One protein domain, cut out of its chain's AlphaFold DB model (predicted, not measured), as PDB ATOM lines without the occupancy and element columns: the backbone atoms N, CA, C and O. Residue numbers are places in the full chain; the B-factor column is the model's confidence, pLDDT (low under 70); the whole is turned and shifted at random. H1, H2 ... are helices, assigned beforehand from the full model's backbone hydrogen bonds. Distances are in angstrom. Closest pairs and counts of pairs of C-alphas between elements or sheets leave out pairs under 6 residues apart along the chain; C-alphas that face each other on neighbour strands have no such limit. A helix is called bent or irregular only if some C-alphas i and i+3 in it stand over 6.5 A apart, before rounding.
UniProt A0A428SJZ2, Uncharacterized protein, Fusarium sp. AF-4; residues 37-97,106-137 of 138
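This is residues 37 to 97 and 106 to 137 of the 138 residues of an uncharacterized protein of Fusarium sp. AF-4 (UniProt A0A428SJZ2). Three long helices make an elongated up-and-down bundle, each running against the one before, with H3 packing along H1 and the bent H2. The 93 printed residues have helices H1, H2, H3 in that order and no named strand: all helix. It is only just loose, close to compact, with radius of gyration of the C-alphas 15.0 A and spans of 44 by 26 by 23 A.

Look first at H2, residues 67 to 94, assigned as one helix by its hydrogen bonds but bent, with C-alphas 82 and 85 6.6 A apart; its arms are H2a, residues 67 to 82, and H2b, residues 85 to 94. H3, residues 113 to 136, touches H2a, closest at C-alphas 127 and 76, 5.9 A. H1, residues 38 to 63, touches H3, closest at C-alphas 46 and 121, 6.1 A. Every O i to N i+4 pair is within hydrogen-bond range in H2b and H3, 20 of 22 in H1, 11 of 12 in H2a.

Find C-alpha 38 at (7.253, 84.597, 12.468); H1 runs 38.9 A. H3 runs 34.6 A to C-alpha 136 at (-26.527, 75.721, 15.358).

Residues 98 to 105 are cut out, a gap of 17.3 A between C-alphas 97 and 106. pLDDT is under 70 at 21 residues, among them 106 to 114.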
ATOM      1  N   GLY A  37      10.469  84.746  16.262       66.25
ATOM      2  CA  GLY A  37      10.294  84.954  14.821       66.25
ATOM      3  C   GLY A  37       8.858  84.685  14.359       66.25
ATOM      4  O   GLY A  37       7.998  84.332  15.165       66.25
ATOM      5  N   GLU A  38       8.590  84.822  13.057       60.19
ATOM      6  CA  GLU A  38       7.253  84.597  12.468       60.19
ATOM      7  C   GLU A  38       6.693  83.199  12.773       60.19
ATOM      8  O   GLU A  38       5.515  83.070  13.088       60.19
ATOM      9  N   ALA A  39       7.550  82.173  12.814       66.38
ATOM     10  CA  ALA A  39       7.146  80.810  13.164       66.38
ATOM     11  C   ALA A  39       6.539  80.704  14.574       66.38
ATOM     12  O   ALA A  39       5.628  79.912  14.792       66.38
ATOM     13  N   ARG A  40       6.993  81.537  15.523       70.88
ATOM     14  CA  ARG A  40       6.400  81.617  16.862       70.88
ATOM     15  C   ARG A  40       4.987  82.186  16.803       70.88
ATOM     16  O   ARG A  40       4.117  81.689  17.501       70.88
ATOM     17  N   LYS A  41       4.743  83.195  15.961       73.88
ATOM     18  CA  LYS A  41       3.409  83.786  15.786       73.88
ATOM     19  C   LYS A  41       2.434  82.779  15.176       73.88
ATOM     20  O   LYS A  41       1.324  82.642  15.682       73.88
ATOM     21  N   ASP A  42       2.857  82.059  14.140       73.56
ATOM     22  CA  ASP A  42       2.035  81.036  13.486       73.56
ATOM     23  C   ASP A  42       1.720  79.862  14.430       73.56
ATOM     24  O   ASP A  42       0.572  79.429  14.504       73.56
ATOM     25  N   LEU A  43       2.700  79.402  15.218       75.38
ATOM     26  CA  LEU A  43       2.499  78.341  16.214       75.38
ATOM     27  C   LEU A  43       1.629  78.785  17.394       75.38
ATOM     28  O   LEU A  43       0.770  78.022  17.824       75.38
ATOM     29  N   THR A  44       1.776  80.020  17.884       80.62
ATOM     30  CA  THR A  44       0.859  80.581  18.891       80.62
ATOM     31  C   THR A  44      -0.570  80.654  18.357       80.62
ATOM     32  O   THR A  44      -1.522  80.373  19.079       80.62
ATOM     33  N   ASN A  45      -0.739  81.008  17.083       81.56
ATOM     34  CA  ASN A  45      -2.058  81.080  16.468       81.56
ATOM     35  C   ASN A  45      -2.676  79.683  16.275       81.56
ATOM     36  O   ASN A  45      -3.864  79.497  16.520       81.56
ATOM     37  N   LEU A  46      -1.866  78.694  15.887       82.69
ATOM     38  CA  LEU A  46      -2.263  77.287  15.828       82.69
ATOM     39  C   LEU A  46      -2.667  76.751  17.210       82.69
ATOM     40  O   LEU A  46      -3.688  76.076  17.324       82.69
ATOM     41  N   LEU A  47      -1.897  77.085  18.250       85.44
ATOM     42  CA  LEU A  47      -2.202  76.731  19.633       85.44
ATOM     43  C   LEU A  47      -3.576  77.269  20.045       85.44
ATOM     44  O   LEU A  47      -4.400  76.496  20.520       85.44
ATOM     45  N   GLY A  48      -3.852  78.549  19.780       85.19
ATOM     46  CA  GLY A  48      -5.148  79.153  20.098       85.19
ATOM     47  C   GLY A  48      -6.323  78.471  19.391       85.19
ATOM     48  O   GLY A  48      -7.387  78.290  19.974       85.19
ATOM     49  N   ILE A  49      -6.136  78.027  18.148       85.56
ATOM     50  CA  ILE A  49      -7.185  77.323  17.397       85.56
ATOM     51  C   ILE A  49      -7.397  75.901  17.939       85.56
ATOM     52  O   ILE A  49      -8.539  75.459  18.066       85.56
ATOM     53  N   LEU A  50      -6.326  75.196  18.318       86.25
ATOM     54  CA  LEU A  50      -6.438  73.898  18.990       86.25
ATOM     55  C   LEU A  50      -7.117  74.018  20.359       86.25
ATOM     56  O   LEU A  50      -7.905  73.145  20.713       86.25
ATOM     57  N   GLU A  51      -6.866  75.095  21.106       89.00
ATOM     58  CA  GLU A  51      -7.570  75.388  22.360       89.00
ATOM     59  C   GLU A  51      -9.076  75.567  22.137       89.00
ATOM     60  O   GLU A  51      -9.866  74.979  22.875       89.00
ATOM     61  N   ILE A  52      -9.479  76.288  21.085       88.56
ATOM     62  CA  ILE A  52     -10.895  76.436  20.711       88.56
ATOM     63  C   ILE A  52     -11.506  75.076  20.356       88.56
ATOM     64  O   ILE A  52     -12.584  74.746  20.853       88.56
ATOM     65  N   LEU A  53     -10.819  74.261  19.545       88.00
ATOM     66  CA  LEU A  53     -11.281  72.910  19.213       88.00
ATOM     67  C   LEU A  53     -11.441  72.055  20.482       88.00
ATOM     68  O   LEU A  53     -12.469  71.407  20.663       88.00
ATOM     69  N   HIS A  54     -10.459  72.085  21.386       89.44
ATOM     70  CA  HIS A  54     -10.517  71.369  22.659       89.44
ATOM     71  C   HIS A  54     -11.699  71.821  23.523       89.44
ATOM     72  O   HIS A  54     -12.395  70.980  24.092       89.44
ATOM     73  N   GLN A  55     -11.950  73.130  23.618       87.19
ATOM     74  CA  GLN A  55     -13.096  73.672  24.348       87.19
ATOM     75  C   GLN A  55     -14.420  73.223  23.724       87.19
ATOM     76  O   GLN A  55     -15.293  72.756  24.452       87.19
ATOM     77  N   ALA A  56     -14.555  73.293  22.397       85.19
ATOM     78  CA  ALA A  56     -15.754  72.854  21.688       85.19
ATOM     79  C   ALA A  56     -16.043  71.363  21.931       85.19
ATOM     80  O   ALA A  56     -17.139  71.006  22.354       85.19
ATOM     81  N   VAL A  57     -15.041  70.494  21.767       85.62
ATOM     82  CA  VAL A  57     -15.175  69.053  22.039       85.62
ATOM     83  C   VAL A  57     -15.465  68.789  23.523       85.62
ATOM     84  O   VAL A  57     -16.296  67.945  23.852       85.62
ATOM     85  N   SER A  58     -14.850  69.543  24.438       85.69
ATOM     86  CA  SER A  58     -15.095  69.406  25.881       85.69
ATOM     87  C   SER A  58     -16.525  69.776  26.279       85.69
ATOM     88  O   SER A  58     -17.095  69.120  27.148       85.69
ATOM     89  N   LEU A  59     -17.129  70.786  25.643       84.12
ATOM     90  CA  LEU A  59     -18.539  71.138  25.855       84.12
ATOM     91  C   LEU A  59     -19.475  70.020  25.380       84.12
ATOM     92  O   LEU A  59     -20.500  69.755  26.007       84.12
ATOM     93  N   LEU A  60     -19.093  69.319  24.311       81.38
ATOM     94  CA  LEU A  60     -19.860  68.204  23.759       81.38
ATOM     95  C   LEU A  60     -19.778  66.932  24.598       81.38
ATOM     96  O   LEU A  60     -20.644  66.075  24.472       81.38
ATOM     97  N   LYS A  61     -18.820  66.837  25.526       79.50
ATOM     98  CA  LYS A  61     -18.735  65.723  26.481       79.50
ATOM     99  C   LYS A  61     -20.018  65.552  27.304       79.50
ATOM    100  O   LYS A  61     -20.361  64.433  27.661       79.50
ATOM    101  N   ALA A  62     -20.743  66.637  27.590       78.88
ATOM    102  CA  ALA A  62     -22.025  66.575  28.301       78.88
ATOM    103  C   ALA A  62     -23.143  65.874  27.500       78.88
ATOM    104  O   ALA A  62     -24.172  65.523  28.069       78.88
ATOM    105  N   TRP A  63     -22.931  65.672  26.199       77.25
ATOM    106  CA  TRP A  63     -23.877  65.085  25.253       77.25
ATOM    107  C   TRP A  63     -23.417  63.710  24.743       77.25
ATOM    108  O   TRP A  63     -23.935  63.220  23.742       77.25
ATOM    109  N   GLU A  64     -22.432  63.095  25.404       73.81
ATOM    110  CA  GLU A  64     -21.915  61.769  25.054       73.81
ATOM    111  C   GLU A  64     -23.035  60.713  25.095       73.81
ATOM    112  O   GLU A  64     -23.810  60.650  26.052       73.81
ATOM    113  N   GLY A  65     -23.144  59.908  24.033       70.31
ATOM    114  CA  GLY A  65     -24.234  58.943  23.844       70.31
ATOM    115  C   GLY A  65     -25.450  59.500  23.092       70.31
ATOM    116  O   GLY A  65     -26.398  58.763  22.812       70.31
ATOM    117  N   CYS A  66     -25.450  60.792  22.749       76.81
ATOM    118  CA  CYS A  66     -26.428  61.379  21.840       76.81
ATOM    119  C   CYS A  66     -26.014  61.085  20.390       76.81
ATOM    120  O   CYS A  66     -25.068  61.677  19.872       76.81
ATOM    121  N   GLN A  67     -26.754  60.206  19.709       75.06
ATOM    122  CA  GLN A  67     -26.385  59.665  18.390       75.06
ATOM    123  C   GLN A  67     -26.058  60.720  17.300       75.06
ATOM    124  O   GLN A  67     -25.153  60.471  16.497       75.06
ATOM    125  N   PRO A  68     -26.725  61.893  17.236       76.88
ATOM    126  CA  PRO A  68     -26.314  62.989  16.356       76.88
ATOM    127  C   PRO A  68     -24.952  63.588  16.731       76.88
ATOM    128  O   PRO A  68     -24.111  63.779  15.856       76.88
ATOM    129  N   VAL A  69     -24.709  63.835  18.023       76.50
ATOM    130  CA  VAL A  69     -23.453  64.412  18.533       76.50
ATOM    131  C   VAL A  69     -22.294  63.443  18.341       76.50
ATOM    132  O   VAL A  69     -21.234  63.847  17.864       76.50
ATOM    133  N   ASP A  70     -22.509  62.159  18.622       78.06
ATOM    134  CA  ASP A  70     -21.498  61.120  18.437       78.06
ATOM    135  C   ASP A  70     -21.079  61.006  16.962       78.06
ATOM    136  O   ASP A  70     -19.891  60.902  16.663       78.06
ATOM    137  N   SER A  71     -22.027  61.114  16.021       79.38
ATOM    138  CA  SER A  71     -21.742  61.102  14.576       79.38
ATOM    139  C   SER A  71     -20.895  62.304  14.137       79.38
ATOM    140  O   SER A  71     -19.929  62.157  13.381       79.38
ATOM    141  N   ILE A  72     -21.207  63.498  14.655       80.75
ATOM    142  CA  ILE A  72     -20.446  64.726  14.381       80.75
ATOM    143  C   ILE A  72     -19.025  64.600  14.937       80.75
ATOM    144  O   ILE A  72     -18.055  64.860  14.223       80.75
ATOM    145  N   ILE A  73     -18.885  64.155  16.189       83.31
ATOM    146  CA  ILE A  73     -17.579  63.962  16.823       83.31
ATOM    147  C   ILE A  73     -16.764  62.912  16.081       83.31
ATOM    148  O   ILE A  73     -15.582  63.138  15.841       83.31
ATOM    149  N   GLN A  74     -17.378  61.815  15.640       83.31
ATOM    150  CA  GLN A  74     -16.685  60.804  14.851       83.31
ATOM    151  C   GLN A  74     -16.143  61.393  13.539       83.31
ATOM    152  O   GLN A  74     -15.009  61.105  13.155       83.31
ATOM    153  N   HIS A  75     -16.913  62.254  12.862       81.88
ATOM    154  CA  HIS A  75     -16.453  62.926  11.644       81.88
ATOM    155  C   HIS A  75     -15.271  63.870  11.913       81.88
ATOM    156  O   HIS A  75     -14.297  63.896  11.155       81.88
ATOM    157  N   VAL A  76     -15.337  64.628  13.008       84.19
ATOM    158  CA  VAL A  76     -14.280  65.558  13.423       84.19
ATOM    159  C   VAL A  76     -13.021  64.800  13.848       84.19
ATOM    160  O   VAL A  76     -11.924  65.165  13.432       84.19
ATOM    161  N   GLN A  77     -13.168  63.703  14.590       83.69
ATOM    162  CA  GLN A  77     -12.067  62.842  15.015       83.69
ATOM    163  C   GLN A  77     -11.349  62.220  13.812       83.69
ATOM    164  O   GLN A  77     -10.136  62.352  13.699       83.69
ATOM    165  N   GLN A  78     -12.081  61.660  12.842       84.00
ATOM    166  CA  GLN A  78     -11.486  61.085  11.624       84.00
ATOM    167  C   GLN A  78     -10.668  62.091  10.809       84.00
ATOM    168  O   GLN A  78      -9.706  61.723  10.129       84.00
ATOM    169  N   ARG A  79     -11.073  63.361  10.809       81.00
ATOM    170  CA  ARG A  79     -10.310  64.431  10.162       81.00
ATOM    171  C   ARG A  79      -9.122  64.858  11.019       81.00
ATOM    172  O   ARG A  79      -8.037  65.029  10.470       81.00
ATOM    173  N   TYR A  80      -9.287  64.953  12.337       82.81
ATOM    174  CA  TYR A  80      -8.188  65.228  13.260       82.81
ATOM    175  C   TYR A  80      -7.090  64.159  13.192       82.81
ATOM    176  O   TYR A  80      -5.917  64.508  13.137       82.81
ATOM    177  N   ASP A  81      -7.435  62.876  13.072       81.56
ATOM    178  CA  ASP A  81      -6.466  61.779  12.921       81.56
ATOM    179  C   ASP A  81      -5.616  61.898  11.640       81.56
ATOM    180  O   ASP A  81      -4.488  61.413  11.584       81.56
ATOM    181  N   LYS A  82      -6.113  62.575  10.594       81.25
ATOM    182  CA  LYS A  82      -5.321  62.880   9.382       81.25
ATOM    183  C   LYS A  82      -4.375  64.061   9.590       81.25
ATOM    184  O   LYS A  82      -3.356  64.177   8.911       81.25
ATOM    185  N   ILE A  83      -4.742  64.942  10.510       80.38
ATOM    186  CA  ILE A  83      -4.055  66.184  10.830       80.38
ATOM    187  C   ILE A  83      -2.949  65.949  11.877       80.38
ATOM    188  O   ILE A  83      -1.869  66.538  11.784       80.38
ATOM    189  N   GLU A  84      -3.191  65.060  12.842       80.00
ATOM    190  CA  GLU A  84      -2.296  64.741  13.956       80.00
ATOM    191  C   GLU A  84      -0.860  64.382  13.516       80.00
ATOM    192  O   GLU A  84       0.078  64.929  14.103       80.00
ATOM    193  N   PRO A  85      -0.625  63.566  12.465       79.44
ATOM    194  CA  PRO A  85       0.729  63.281  11.993       79.44
ATOM    195  C   PRO A  85       1.465  64.543  11.535       79.44
ATOM    196  O   PRO A  85       2.621  64.746  11.892       79.44
ATOM    197  N   THR A  86       0.781  65.431  10.807       77.94
ATOM    198  CA  THR A  86       1.354  66.700  10.329       77.94
ATOM    199  C   THR A  86       1.676  67.634  11.493       77.94
ATOM    200  O   THR A  86       2.725  68.281  11.502       77.94
ATOM    201  N   LEU A  87       0.804  67.679  12.504       76.88
ATOM    202  CA  LEU A  87       1.047  68.426  13.735       76.88
ATOM    203  C   LEU A  87       2.281  67.885  14.472       76.88
ATOM    204  O   LEU A  87       3.136  68.665  14.885       76.88
ATOM    205  N   ARG A  88       2.418  66.561  14.579       76.38
ATOM    206  CA  ARG A  88       3.572  65.893  15.195       76.38
ATOM    207  C   ARG A  88       4.877  66.137  14.434       76.38
ATOM    208  O   ARG A  88       5.894  66.434  15.053       76.38
ATOM    209  N   ASP A  89       4.850  66.086  13.108       75.38
ATOM    210  CA  ASP A  89       5.999  66.423  12.263       75.38
ATOM    211  C   ASP A  89       6.436  67.886  12.450       75.38
ATOM    212  O   ASP A  89       7.629  68.191  12.495       75.38
ATOM    213  N   LEU A  90       5.478  68.813  12.558       73.31
ATOM    214  CA  LEU A  90       5.764  70.221  12.834       73.31
ATOM    215  C   LEU A  90       6.364  70.406  14.229       73.31
ATOM    216  O   LEU A  90       7.356  71.122  14.367       73.31
ATOM    217  N   LEU A  91       5.812  69.717  15.228       70.44
ATOM    218  CA  LEU A  91       6.358  69.661  16.578       70.44
ATOM    219  C   LEU A  91       7.834  69.211  16.540       70.44
ATOM    220  O   LEU A  91       8.715  69.937  17.003       70.44
ATOM    221  N   GLU A  92       8.141  68.080  15.905       69.69
ATOM    222  CA  GLU A  92       9.521  67.582  15.808       69.69
ATOM    223  C   GLU A  92      10.467  68.547  15.071       69.69
ATOM    224  O   GLU A  92      11.643  68.645  15.424       69.69
ATOM    225  N   LYS A  93       9.978  69.283  14.063       68.81
ATOM    226  CA  LYS A  93      10.789  70.227  13.270       68.81
ATOM    227  C   LYS A  93      11.145  71.515  14.009       68.81
ATOM    228  O   LYS A  93      12.207  72.077  13.739       68.81
ATOM    229  N   TYR A  94      10.252  72.015  14.860       65.81
ATOM    230  CA  TYR A  94      10.414  73.308  15.534       65.81
ATOM    231  C   TYR A  94      10.976  73.205  16.951       65.81
ATOM    232  O   TYR A  94      11.391  74.224  17.505       65.81
ATOM    233  N   GLN A  95      11.041  71.999  17.518       62.41
ATOM    234  CA  GLN A  95      11.720  71.757  18.781       62.41
ATOM    235  C   GLN A  95      13.228  72.020  18.628       62.41
ATOM    236  O   GLN A  95      13.905  71.385  17.814       62.41
ATOM    237  N   GLU A  96      13.777  72.955  19.411       54.84
ATOM    238  CA  GLU A  96      15.228  73.059  19.581       54.84
ATOM    239  C   GLU A  96      15.727  71.767  20.231       54.84
ATOM    240  O   GLU A  96      15.520  71.529  21.418       54.84
ATOM    241  N   LYS A  97      16.352  70.893  19.436       54.47
ATOM    242  CA  LYS A  97      17.086  69.746  19.970       54.47
ATOM    243  C   LYS A  97      18.331  70.279  20.671       54.47
ATOM    244  O   LYS A  97      19.244  70.744  19.994       54.47
ATOM    245  N   LYS A 106      14.996  63.615   5.225       43.94
ATOM    246  CA  LYS A 106      15.008  64.035   3.811       43.94
ATOM    247  C   LYS A 106      13.780  63.638   2.976       43.94
ATOM    248  O   LYS A 106      13.708  64.054   1.827       43.94
ATOM    249  N   LYS A 107      12.816  62.869   3.494       44.78
ATOM    250  CA  LYS A 107      11.680  62.379   2.686       44.78
ATOM    251  C   LYS A 107      10.369  63.170   2.799       44.78
ATOM    252  O   LYS A 107       9.498  62.945   1.972       44.78
ATOM    253  N   ILE A 108      10.237  64.129   3.721       47.66
ATOM    254  CA  ILE A 108       8.994  64.929   3.893       47.66
ATOM    255  C   ILE A 108       9.260  66.437   3.649       47.66
ATOM    256  O   ILE A 108       8.543  67.328   4.104       47.66
ATOM    257  N   LEU A 109      10.340  66.746   2.926       45.19
ATOM    258  CA  LEU A 109      10.827  68.100   2.636       45.19
ATOM    259  C   LEU A 109      10.491  68.526   1.198       45.19
ATOM    260  O   LEU A 109      11.380  68.756   0.386       45.19
ATOM    261  N   ALA A 110       9.201  68.657   0.887       50.66
ATOM    262  CA  ALA A 110       8.773  69.389  -0.314       50.66
ATOM    263  C   ALA A 110       7.946  70.649   0.002       50.66
ATOM    264  O   ALA A 110       7.949  71.586  -0.790       50.66
ATOM    265  N   ARG A 111       7.267  70.727   1.160       54.94
ATOM    266  CA  ARG A 111       6.473  71.910   1.546       54.94
ATOM    267  C   ARG A 111       7.169  72.736   2.621       54.94
ATOM    268  O   ARG A 111       7.545  72.205   3.666       54.94
ATOM    269  N   HIS A 112       7.288  74.043   2.377       66.81
ATOM    270  CA  HIS A 112       7.767  75.020   3.357       66.81
ATOM    271  C   HIS A 112       6.993  74.861   4.684       66.81
ATOM    272  O   HIS A 112       5.764  74.808   4.648       66.81
ATOM    273  N   PRO A 113       7.665  74.833   5.851       65.56
ATOM    274  CA  PRO A 113       7.023  74.703   7.165       65.56
ATOM    275  C   PRO A 113       5.873  75.697   7.403       65.56
ATOM    276  O   PRO A 113       4.855  75.345   7.986       65.56
ATOM    277  N   LYS A 114       5.988  76.909   6.847       67.50
ATOM    278  CA  LYS A 114       4.927  77.929   6.842       67.50
ATOM    279  C   LYS A 114       3.644  77.466   6.151       67.50
ATOM    280  O   LYS A 114       2.555  77.699   6.659       67.50
ATOM    281  N   GLN A 115       3.773  76.813   4.995       72.62
ATOM    282  CA  GLN A 115       2.625  76.300   4.254       72.62
ATOM    283  C   GLN A 115       1.938  75.183   5.040       72.62
ATOM    284  O   GLN A 115       0.722  75.166   5.112       72.62
ATOM    285  N   GLN A 116       2.716  74.321   5.700       72.94
ATOM    286  CA  GLN A 116       2.170  73.246   6.532       72.94
ATOM    287  C   GLN A 116       1.381  73.798   7.725       72.94
ATOM    288  O   GLN A 116       0.289  73.319   7.982       72.94
ATOM    289  N   ILE A 117       1.880  74.833   8.415       74.00
ATOM    290  CA  ILE A 117       1.130  75.467   9.515       74.00
ATOM    291  C   ILE A 117      -0.145  76.149   9.001       74.00
ATOM    292  O   ILE A 117      -1.170  76.122   9.679       74.00
ATOM    293  N   ARG A 118      -0.103  76.756   7.808       80.31
ATOM    294  CA  ARG A 118      -1.282  77.392   7.209       80.31
ATOM    295  C   ARG A 118      -2.343  76.370   6.801       80.31
ATOM    296  O   ARG A 118      -3.486  76.540   7.204       80.31
ATOM    297  N   ASP A 119      -1.947  75.311   6.099       81.31
ATOM    298  CA  ASP A 119      -2.832  74.203   5.717       81.31
ATOM    299  C   ASP A 119      -3.489  73.608   6.980       81.31
ATOM    300  O   ASP A 119      -4.707  73.510   7.080       81.31
ATOM    301  N   LEU A 120      -2.678  73.350   8.012       79.69
ATOM    302  CA  LEU A 120      -3.123  72.830   9.303       79.69
ATOM    303  C   LEU A 120      -4.139  73.742  10.001       79.69
ATOM    304  O   LEU A 120      -5.111  73.286  10.598       79.69
ATOM    305  N   ARG A 121      -3.899  75.051   9.938       81.81
ATOM    306  CA  ARG A 121      -4.804  76.059  10.475       81.81
ATOM    307  C   ARG A 121      -6.155  76.017   9.765       81.81
ATOM    308  O   ARG A 121      -7.180  76.094  10.436       81.81
ATOM    309  N   GLU A 122      -6.146  75.956   8.437       85.62
ATOM    310  CA  GLU A 122      -7.361  75.889   7.623       85.62
ATOM    311  C   GLU A 122      -8.145  74.610   7.930       85.62
ATOM    312  O   GLU A 122      -9.344  74.689   8.192       85.62
ATOM    313  N   ASP A 123      -7.457  73.471   8.035       84.31
ATOM    314  CA  ASP A 123      -8.066  72.186   8.369       84.31
ATOM    315  C   ASP A 123      -8.733  72.191   9.757       84.31
ATOM    316  O   ASP A 123      -9.870  71.745   9.907       84.31
ATOM    317  N   ILE A 124      -8.071  72.730  10.790       83.31
ATOM    318  CA  ILE A 124      -8.665  72.803  12.137       83.31
ATOM    319  C   ILE A 124      -9.813  73.822  12.184       83.31
ATOM    320  O   ILE A 124     -10.805  73.614  12.881       83.31
ATOM    321  N   ASN A 125      -9.719  74.915  11.427       85.75
ATOM    322  CA  ASN A 125     -10.813  75.875  11.328       85.75
ATOM    323  C   ASN A 125     -12.045  75.261  10.640       85.75
ATOM    324  O   ASN A 125     -13.173  75.528  11.050       85.75
ATOM    325  N   ASP A 126     -11.839  74.393   9.648       86.06
ATOM    326  CA  ASP A 126     -12.912  73.606   9.038       86.06
ATOM    327  C   ASP A 126     -13.548  72.636  10.045       86.06
ATOM    328  O   ASP A 126     -14.772  72.555  10.123       86.06
ATOM    329  N   LEU A 127     -12.751  71.984  10.904       84.94
ATOM    330  CA  LEU A 127     -13.279  71.153  11.997       84.94
ATOM    331  C   LEU A 127     -14.190  71.939  12.946       84.94
ATOM    332  O   LEU A 127     -15.264  71.461  13.310       84.94
ATOM    333  N   ILE A 128     -13.774  73.147  13.334       84.50
ATOM    334  CA  ILE A 128     -14.575  74.038  14.184       84.50
ATOM    335  C   ILE A 128     -15.855  74.462  13.458       84.50
ATOM    336  O   ILE A 128     -16.926  74.483  14.063       84.50
ATOM    337  N   ASN A 129     -15.774  74.766  12.162       84.31
ATOM    338  CA  ASN A 129     -16.948  75.107  11.363       84.31
ATOM    339  C   ASN A 129     -17.929  73.944  11.249       84.31
ATOM    340  O   ASN A 129     -19.125  74.169  11.384       84.31
ATOM    341  N   ILE A 130     -17.450  72.714  11.056       81.62
ATOM    342  CA  ILE A 130     -18.295  71.515  11.080       81.62
ATOM    343  C   ILE A 130     -19.006  71.435  12.431       81.62
ATOM    344  O   ILE A 130     -20.230  71.402  12.468       81.62
ATOM    345  N   LEU A 131     -18.270  71.507  13.543       80.62
ATOM    346  CA  LEU A 131     -18.882  71.502  14.875       80.62
ATOM    347  C   LEU A 131     -19.961  72.586  15.012       80.62
ATOM    348  O   LEU A 131     -21.071  72.287  15.432       80.62
ATOM    349  N   ASN A 132     -19.682  73.820  14.595       80.50
ATOM    350  CA  ASN A 132     -20.650  74.914  14.671       80.50
ATOM    351  C   ASN A 132     -21.879  74.693  13.776       80.50
ATOM    352  O   ASN A 132     -23.005  74.861  14.236       80.50
ATOM    353  N   LEU A 133     -21.694  74.310  12.513       78.44
ATOM    354  CA  LEU A 133     -22.800  74.120  11.572       78.44
ATOM    355  C   LEU A 133     -23.787  73.065  12.070       78.44
ATOM    356  O   LEU A 133     -24.992  73.275  11.991       78.44
ATOM    357  N   TYR A 134     -23.283  71.968  12.630       71.25
ATOM    358  CA  TYR A 134     -24.137  70.900  13.134       71.25
ATOM    359  C   TYR A 134     -24.758  71.191  14.511       71.25
ATOM    360  O   TYR A 134     -25.742  70.556  14.875       71.25
ATOM    361  N   LEU A 135     -24.210  72.137  15.282       67.88
ATOM    362  CA  LEU A 135     -24.757  72.525  16.588       67.88
ATOM    363  C   LEU A 135     -25.780  73.663  16.509       67.88
ATOM    364  O   LEU A 135     -26.645  73.758  17.376       67.88
ATOM    365  N   PHE A 136     -25.683  74.528  15.495       63.06
ATOM    366  CA  PHE A 136     -26.527  75.721  15.358       63.06
ATOM    367  C   PHE A 136     -27.608  75.617  14.269       63.06
ATOM    368  O   PHE A 136     -28.422  76.532  14.150       63.06
ATOM    369  N   HIS A 137     -27.666  74.516  13.513       50.56
ATOM    370  CA  HIS A 137     -28.759  74.210  12.587       50.56
ATOM    371  C   HIS A 137     -29.411  72.859  12.956       50.56
ATOM    372  O   HIS A 137     -28.854  71.819  12.602       50.56
TER     373      HIS A 137